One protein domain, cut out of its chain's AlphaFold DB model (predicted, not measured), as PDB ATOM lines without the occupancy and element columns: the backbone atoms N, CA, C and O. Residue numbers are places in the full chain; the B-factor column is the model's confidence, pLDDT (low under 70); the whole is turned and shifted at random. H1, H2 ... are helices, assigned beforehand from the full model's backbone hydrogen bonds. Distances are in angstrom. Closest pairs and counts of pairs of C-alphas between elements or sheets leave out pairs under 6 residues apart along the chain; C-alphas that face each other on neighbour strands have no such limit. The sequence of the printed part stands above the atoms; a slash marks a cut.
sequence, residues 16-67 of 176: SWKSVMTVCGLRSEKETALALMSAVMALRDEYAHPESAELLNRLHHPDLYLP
ATOM      1  N   SER A  16     101.345  -0.517 221.912       94.62
ATOM      2  CA  SER A  16     100.875  -0.664 223.290       94.62
ATOM      3  C   SER A  16      99.436  -0.183 223.471       94.62
ATOM      4  O   SER A  16      99.036   0.817 222.858       94.62
ATOM      5  N   TRP A  17      98.687  -0.801 224.383       93.62
ATOM      6  CA  TRP A  17      97.342  -0.343 224.745       93.62
ATOM      7  C   TRP A  17      97.359   1.079 225.297       93.62
ATOM      8  O   TRP A  17      96.461   1.870 225.013       93.62
ATOM      9  N   LYS A  18      98.429   1.467 225.994       94.88
ATOM     10  CA  LYS A  18      98.640   2.860 226.409       94.88
ATOM     11  C   LYS A  18      98.710   3.833 225.226       94.88
ATOM     12  O   LYS A  18      98.147   4.929 225.301       94.88
ATOM     13  N   SER A  19      99.386   3.457 224.140       95.50
ATOM     14  CA  SER A  19      99.427   4.264 222.913       95.50
ATOM     15  C   SER A  19      98.044   4.366 222.280       95.50
ATOM     16  O   SER A  19      97.625   5.469 221.932       95.50
ATOM     17  N   VAL A  20      97.317   3.246 222.196       95.00
ATOM     18  CA  VAL A  20      95.936   3.206 221.689       95.00
ATOM     19  C   VAL A  20      95.039   4.146 222.495       95.00
ATOM     20  O   VAL A  20      94.402   5.025 221.918       95.00
ATOM     21  N   MET A  21      95.061   4.045 223.827       96.00
ATOM     22  CA  MET A  21      94.302   4.929 224.716       96.00
ATOM     23  C   MET A  21      94.609   6.403 224.463       96.00
ATOM     24  O   MET A  21      93.698   7.218 224.334       96.00
ATOM     25  N   THR A  22      95.895   6.733 224.339       96.44
ATOM     26  CA  THR A  22      96.352   8.110 224.126       96.44
ATOM     27  C   THR A  22      95.854   8.676 222.795       96.44
ATOM     28  O   THR A  22      95.356   9.798 222.763       96.44
ATOM     29  N   VAL A  23      95.961   7.912 221.704       95.88
ATOM     30  CA  VAL A  23      95.537   8.349 220.362       95.88
ATOM     31  C   VAL A  23      94.016   8.484 220.276       95.88
ATOM     32  O   VAL A  23      93.505   9.473 219.748       95.88
ATOM     33  N   CYS A  24      93.283   7.521 220.830       95.50
ATOM     34  CA  CYS A  24      91.823   7.530 220.804       95.50
ATOM     35  C   CYS A  24      91.225   8.544 221.787       95.50
ATOM     36  O   CYS A  24      90.110   9.017 221.579       95.50
ATOM     37  N   GLY A  25      91.958   8.927 222.835       96.00
ATOM     38  CA  GLY A  25      91.427   9.716 223.945       96.00
ATOM     39  C   GLY A  25      90.555   8.893 224.900       96.00
ATOM     40  O   GLY A  25      89.652   9.451 225.523       96.00
ATOM     41  N   LEU A  26      90.815   7.585 224.994       95.81
ATOM     42  CA  LEU A  26      90.179   6.681 225.956       95.81
ATOM     43  C   LEU A  26      90.841   6.873 227.326       95.81
ATOM     44  O   LEU A  26      92.057   7.042 227.430       95.81
ATOM     45  N   ARG A  27      90.041   6.876 228.386       94.44
ATOM     46  CA  ARG A  27      90.446   7.321 229.729       94.44
ATOM     47  C   ARG A  27      90.914   6.181 230.623       94.44
ATOM     48  O   ARG A  27      91.486   6.450 231.675       94.44
ATOM     49  N   SER A  28      90.621   4.936 230.256       93.12
ATOM     50  CA  SER A  28      90.969   3.755 231.050       93.12
ATOM     51  C   SER A  28      91.015   2.480 230.212       93.12
ATOM     52  O   SER A  28      90.419   2.399 229.135       93.12
ATOM     53  N   GLU A  29      91.649   1.448 230.758       90.56
ATOM     54  CA  GLU A  29      91.678   0.096 230.204       90.56
ATOM     55  C   GLU A  29      90.260  -0.475 230.089       90.56
ATOM     56  O   GLU A  29      89.920  -1.088 229.081       90.56
ATOM     57  N   LYS A  30      89.393  -0.199 231.076       89.44
ATOM     58  CA  LYS A  30      87.980  -0.603 231.046       89.44
ATOM     59  C   LYS A  30      87.232   0.032 229.874       89.44
ATOM     60  O   LYS A  30      86.515  -0.661 229.162       89.44
ATOM     61  N   GLU A  31      87.378   1.342 229.683       91.62
ATOM     62  CA  GLU A  31      86.746   2.047 228.560       91.62
ATOM     63  C   GLU A  31      87.284   1.541 227.217       91.62
ATOM     64  O   GLU A  31      86.523   1.378 226.272       91.62
ATOM     65  N   THR A  32      88.577   1.219 227.158       92.56
ATOM     66  CA  THR A  32      89.211   0.636 225.969       92.56
ATOM     67  C   THR A  32      88.651  -0.742 225.644       92.56
ATOM     68  O   THR A  32      88.282  -0.985 224.499       92.56
ATOM     69  N   ALA A  33      88.523  -1.618 226.643       89.94
ATOM     70  CA  ALA A  33      87.918  -2.933 226.469       89.94
ATOM     71  C   ALA A  33      86.468  -2.818 225.970       89.94
ATOM     72  O   ALA A  33      86.111  -3.444 224.978       89.94
ATOM     73  N   LEU A  34      85.658  -1.948 226.586       89.44
ATOM     74  CA  LEU A  34      84.271  -1.718 226.166       89.44
ATOM     75  C   LEU A  34      84.173  -1.142 224.748       89.44
ATOM     76  O   LEU A  34      83.291  -1.548 223.994       89.44
ATOM     77  N   ALA A  35      85.072  -0.230 224.366       92.25
ATOM     78  CA  ALA A  35      85.123   0.332 223.018       92.25
ATOM     79  C   ALA A  35      85.439  -0.740 221.967       92.25
ATOM     80  O   ALA A  35      84.756  -0.810 220.947       92.25
ATOM     81  N   LEU A  36      86.438  -1.591 222.231       90.81
ATOM     82  CA  LEU A  36      86.818  -2.697 221.349       90.81
ATOM     83  C   LEU A  36      85.669  -3.691 221.179       90.81
ATOM     84  O   LEU A  36      85.293  -3.999 220.053       90.81
ATOM     85  N   MET A  37      85.070  -4.137 222.283       89.88
ATOM     86  CA  MET A  37      83.955  -5.086 222.250       89.88
ATOM     87  C   MET A  37      82.711  -4.498 221.568       89.88
ATOM     88  O   MET A  37      82.037  -5.179 220.802       89.88
ATOM     89  N   SER A  38      82.431  -3.209 221.780       90.19
ATOM     90  CA  SER A  38      81.342  -2.514 221.084       90.19
ATOM     91  C   SER A  38      81.586  -2.424 219.573       90.19
ATOM     92  O   SER A  38      80.639  -2.525 218.800       90.19
ATOM     93  N   ALA A  39      82.841  -2.260 219.137       88.94
ATOM     94  CA  ALA A  39      83.192  -2.153 217.719       88.94
ATOM     95  C   ALA A  39      82.968  -3.456 216.935       88.94
ATOM     96  O   ALA A  39      82.683  -3.397 215.740       88.94
ATOM     97  N   VAL A  40      83.058  -4.611 217.602       87.25
ATOM     98  CA  VAL A  40      82.770  -5.935 217.016       87.25
ATOM     99  C   VAL A  40      81.373  -6.455 217.351       87.25
ATOM    100  O   VAL A  40      81.043  -7.583 217.012       87.25
ATOM    101  N   MET A  41      80.522  -5.632 217.975       86.50
ATOM    102  CA  MET A  41      79.160  -6.014 218.376       86.50
ATOM    103  C   MET A  41      79.113  -7.206 219.355       86.50
ATOM    104  O   MET A  41      78.119  -7.925 219.405       86.50
ATOM    105  N   ALA A  42      80.164  -7.379 220.165       85.38
ATOM    106  CA  ALA A  42      80.284  -8.430 221.182       85.38
ATOM    107  C   ALA A  42      79.482  -8.148 222.470       85.38
ATOM    108  O   ALA A  42      79.397  -8.994 223.355       85.38
ATOM    109  N   LEU A  43      78.916  -6.946 222.609       83.25
ATOM    110  CA  LEU A  43      78.105  -6.553 223.763       83.25
ATOM    111  C   LEU A  43      76.633  -6.478 223.379       83.25
ATOM    112  O   LEU A  43      76.292  -6.023 222.284       83.25
ATOM    113  N   ARG A  44      75.746  -6.814 224.320       80.75
ATOM    114  CA  ARG A  44      74.317  -6.481 224.182       80.75
ATOM    115  C   ARG A  44      74.126  -4.971 224.074       80.75
ATOM    116  O   ARG A  44      74.850  -4.208 224.711       80.75
ATOM    117  N   ASP A  45      73.071  -4.550 223.377       81.31
ATOM    118  CA  ASP A  45      72.752  -3.133 223.137       81.31
ATOM    119  C   ASP A  45      72.756  -2.266 224.412       81.31
ATOM    120  O   ASP A  45      73.170  -1.111 224.375       81.31
ATOM    121  N   GLU A  46      72.331  -2.816 225.556       83.88
ATOM    122  CA  GLU A  46      72.291  -2.106 226.846       83.88
ATOM    123  C   GLU A  46      73.672  -1.868 227.488       83.88
ATOM    124  O   GLU A  46      73.813  -0.968 228.318       83.88
ATOM    125  N   TYR A  47      74.685  -2.649 227.098       81.94
ATOM    126  CA  TYR A  47      76.078  -2.511 227.538       81.94
ATOM    127  C   TYR A  47      76.982  -1.920 226.454       81.94
ATOM    128  O   TYR A  47      78.140  -1.605 226.732       81.94
ATOM    129  N   ALA A  48      76.480  -1.770 225.228       82.94
ATOM    130  CA  ALA A  48      77.235  -1.208 224.126       82.94
ATOM    131  C   ALA A  48      77.569   0.269 224.384       82.94
ATOM    132  O   ALA A  48      76.742   1.073 224.813       82.94
ATOM    133  N   HIS A  49      78.803   0.640 224.056       84.75
ATOM    134  CA  HIS A  49      79.319   2.002 224.130       84.75
ATOM    135  C   HIS A  49      79.716   2.482 222.725       84.75
ATOM    136  O   HIS A  49      80.908   2.643 222.443       84.75
ATOM    137  N   PRO A  50      78.743   2.714 221.821       87.62
ATOM    138  CA  PRO A  50      79.021   3.059 220.426       87.62
ATOM    139  C   PRO A  50      79.842   4.347 220.295       87.62
ATOM    140  O   PRO A  50      80.770   4.401 219.495       87.62
ATOM    141  N   GLU A  51      79.592   5.346 221.147       91.06
ATOM    142  CA  GLU A  51      80.381   6.586 221.174       91.06
ATOM    143  C   GLU A  51      81.866   6.331 221.485       91.06
ATOM    144  O   GLU A  51      82.744   6.985 220.925       91.06
ATOM    145  N   SER A  52      82.172   5.364 222.359       91.81
ATOM    146  CA  SER A  52      83.552   4.984 222.678       91.81
ATOM    147  C   SER A  52      84.177   4.149 221.559       91.81
ATOM    148  O   SER A  52      85.358   4.329 221.266       91.81
ATOM    149  N   ALA A  53      83.401   3.284 220.899       92.56
ATOM    150  CA  ALA A  53      83.849   2.539 219.720       92.56
ATOM    151  C   ALA A  53      84.246   3.481 218.573       92.56
ATOM    152  O   ALA A  53      85.286   3.286 217.948       92.56
ATOM    153  N   GLU A  54      83.488   4.556 218.343       94.19
ATOM    154  CA  GLU A  54      83.806   5.558 217.318       94.19
ATOM    155  C   GLU A  54      85.163   6.243 217.541       94.19
ATOM    156  O   GLU A  54      85.805   6.662 216.574       94.19
ATOM    157  N   LEU A  55      85.647   6.326 218.786       95.00
ATOM    158  CA  LEU A  55      86.973   6.878 219.082       95.00
ATOM    159  C   LEU A  55      88.101   6.032 218.483       95.00
ATOM    160  O   LEU A  55      89.152   6.592 218.160       95.00
ATOM    161  N   LEU A  56      87.884   4.726 218.285       93.25
ATOM    162  CA  LEU A  56      88.850   3.833 217.639       93.25
ATOM    163  C   LEU A  56      89.110   4.225 216.185       93.25
ATOM    164  O   LEU A  56      90.205   3.973 215.689       93.25
ATOM    165  N   ASN A  57      88.187   4.938 215.528       92.19
ATOM    166  CA  ASN A  57      88.434   5.484 214.193       92.19
ATOM    167  C   ASN A  57      89.638   6.436 214.190       92.19
ATOM    168  O   ASN A  57      90.303   6.574 213.180       92.19
ATOM    169  N   ARG A  58      90.025   7.048 215.315       94.44
ATOM    170  CA  ARG A  58      91.235   7.892 215.371       94.44
ATOM    171  C   ARG A  58      92.532   7.115 215.114       94.44
ATOM    172  O   ARG A  58      93.547   7.737 214.805       94.44
ATOM    173  N   LEU A  59      92.504   5.783 215.184       91.88
ATOM    174  CA  LEU A  59      93.588   4.880 214.788       91.88
ATOM    175  C   LEU A  59      93.700   4.781 213.255       91.88
ATOM    176  O   LEU A  59      93.704   3.698 212.678       91.88
ATOM    177  N   HIS A  60      93.798   5.917 212.569       84.06
ATOM    178  CA  HIS A  60      94.034   5.953 211.130       84.06
ATOM    179  C   HIS A  60      95.534   6.065 210.855       84.06
ATOM    180  O   HIS A  60      96.103   7.156 210.841       84.06
ATOM    181  N   HIS A  61      96.177   4.926 210.606       87.38
ATOM    182  CA  HIS A  61      97.539   4.866 210.082       87.38
ATOM    183  C   HIS A  61      97.615   3.758 209.019       87.38
ATOM    184  O   HIS A  61      97.109   2.665 209.270       87.38
ATOM    185  N   PRO A  62      98.216   4.005 207.840       86.38
ATOM    186  CA  PRO A  62      98.202   3.053 206.723       86.38
ATOM    187  C   PRO A  62      98.859   1.707 207.057       86.38
ATOM    188  O   PRO A  62      98.431   0.683 206.536       86.38
ATOM    189  N   ASP A  63      99.841   1.717 207.959       90.50
ATOM    190  CA  ASP A  63     100.560   0.517 208.413       90.50
ATOM    191  C   ASP A  63     100.095   0.015 209.794       90.50
ATOM    192  O   ASP A  63     100.823  -0.711 210.471       90.50
ATOM    193  N   LEU A  64      98.921   0.454 210.268       92.25
ATOM    194  CA  LEU A  64      98.329  -0.034 211.512       92.25
ATOM    195  C   LEU A  64      97.233  -1.049 211.208       92.25
ATOM    196  O   LEU A  64      96.302  -0.785 210.450       92.25
ATOM    197  N   TYR A  65      97.337  -2.193 211.869       90.56
ATOM    198  CA  TYR A  65      96.432  -3.317 211.719       90.56
ATOM    199  C   TYR A  65      95.800  -3.616 213.076       90.56
ATOM    200  O   TYR A  65      96.512  -3.803 214.064       90.56
ATOM    201  N   LEU A  66      94.468  -3.585 213.135       88.06
ATOM    202  CA  LEU A  66      93.723  -3.899 214.353       88.06
ATOM    203  C   LEU A  66      93.706  -5.412 214.577       88.06
ATOM    204  O   LEU A  66      93.525  -6.138 213.601       88.06
ATOM    205  N   PRO A  67      93.854  -5.885 215.826       86.25
ATOM    206  CA  PRO A  67      93.749  -7.307 216.119       86.25
ATOM    207  C   PRO A  67      92.367  -7.839 215.726       86.25
ATOM    208  O   PRO A  67      91.383  -7.101 215.747       86.25
TER     209      PRO A  67
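This is residues 16 to 67 of the 176 residues of the protein "YwbB" of Bacillus sp. 5B6 (UniProt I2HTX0). Three short helices pack in a crossed cluster: H2 and H3 cross nearly at right angles close to their middles, and H1 packs with its last residues on the later part of H3, with a weaker contact to H2. The loop of residues 40 to 49 makes one end of the elongated outline, and the tail of residues 59 to 67 makes the other, turning back around Asp 63. The printed part has 52 residues with three named helices in the order H1, H2, H3 and no named strand; the class is all helix. It is compact, with a radius of gyration of the C-alphas of 10.7 A, and its C-alphas span 33 by 20 by 16 A.

Start at H2, residues 29 to 39, the longest helix by residues. Go to Ala 35 and you will find H3, residues 50 to 58, which touches H2: the closest C-alphas of the two are those of Ala 35 and Ala 53, 4.2 A apart. H2 and H3 stand about perpendicular, at 86 degrees. Next look at Leu 55, where H1, residues 17 to 24, touches H3; their closest C-alphas are those of Cys 24 and Leu 55, 5.2 A apart. H1 and H3 also stand about perpendicular, at 86 degrees. H1 and H2 only just touch, with 3 pairs of C-alphas within 8 A, the closest being those of Met 21 and Thr 32 at 6.8 A. H1 and H2 run the same way at a steep tilt of 65 degrees. The helix packing is mostly crossed, with 0 of the 3 pairs of helices that touch at a shallow tilt. On the backbone, every O i to N i+4 pair is within hydrogen-bond range in H1 and H2, while in H3 this holds for 1 of 5 such pairs, beside 5 of 6 O i to N i+3 pairs.

Find C-alpha 29 at (91.678, 0.096, 230.204); from there H2 runs 15.3 A to C-alpha 39 at (83.192, -2.153, 217.719). H3 runs from Pro 50 to Arg 58, 14.1 A from first to last C-alpha, and ends at C-alpha 58, (91.235, 7.892, 215.371). Go back to C-alpha 17 at (97.342, -0.343, 224.745) for the start of H1, which runs 10.4 A to Cys 24.

The two C-alphas farthest apart are those of Glu 46 and Asp 63, 33.8 A, while the first and last printed C-alphas, those of Ser 16 and Pro 67, are 12.1 A apart. The link from H1 to H2 is tight, with 4 residues, and that from H2 to H3 is short, with 10. The printed part has no cut. The mean pLDDT of the printed part is 90.4, and no printed residue is under 70 in this predicted model.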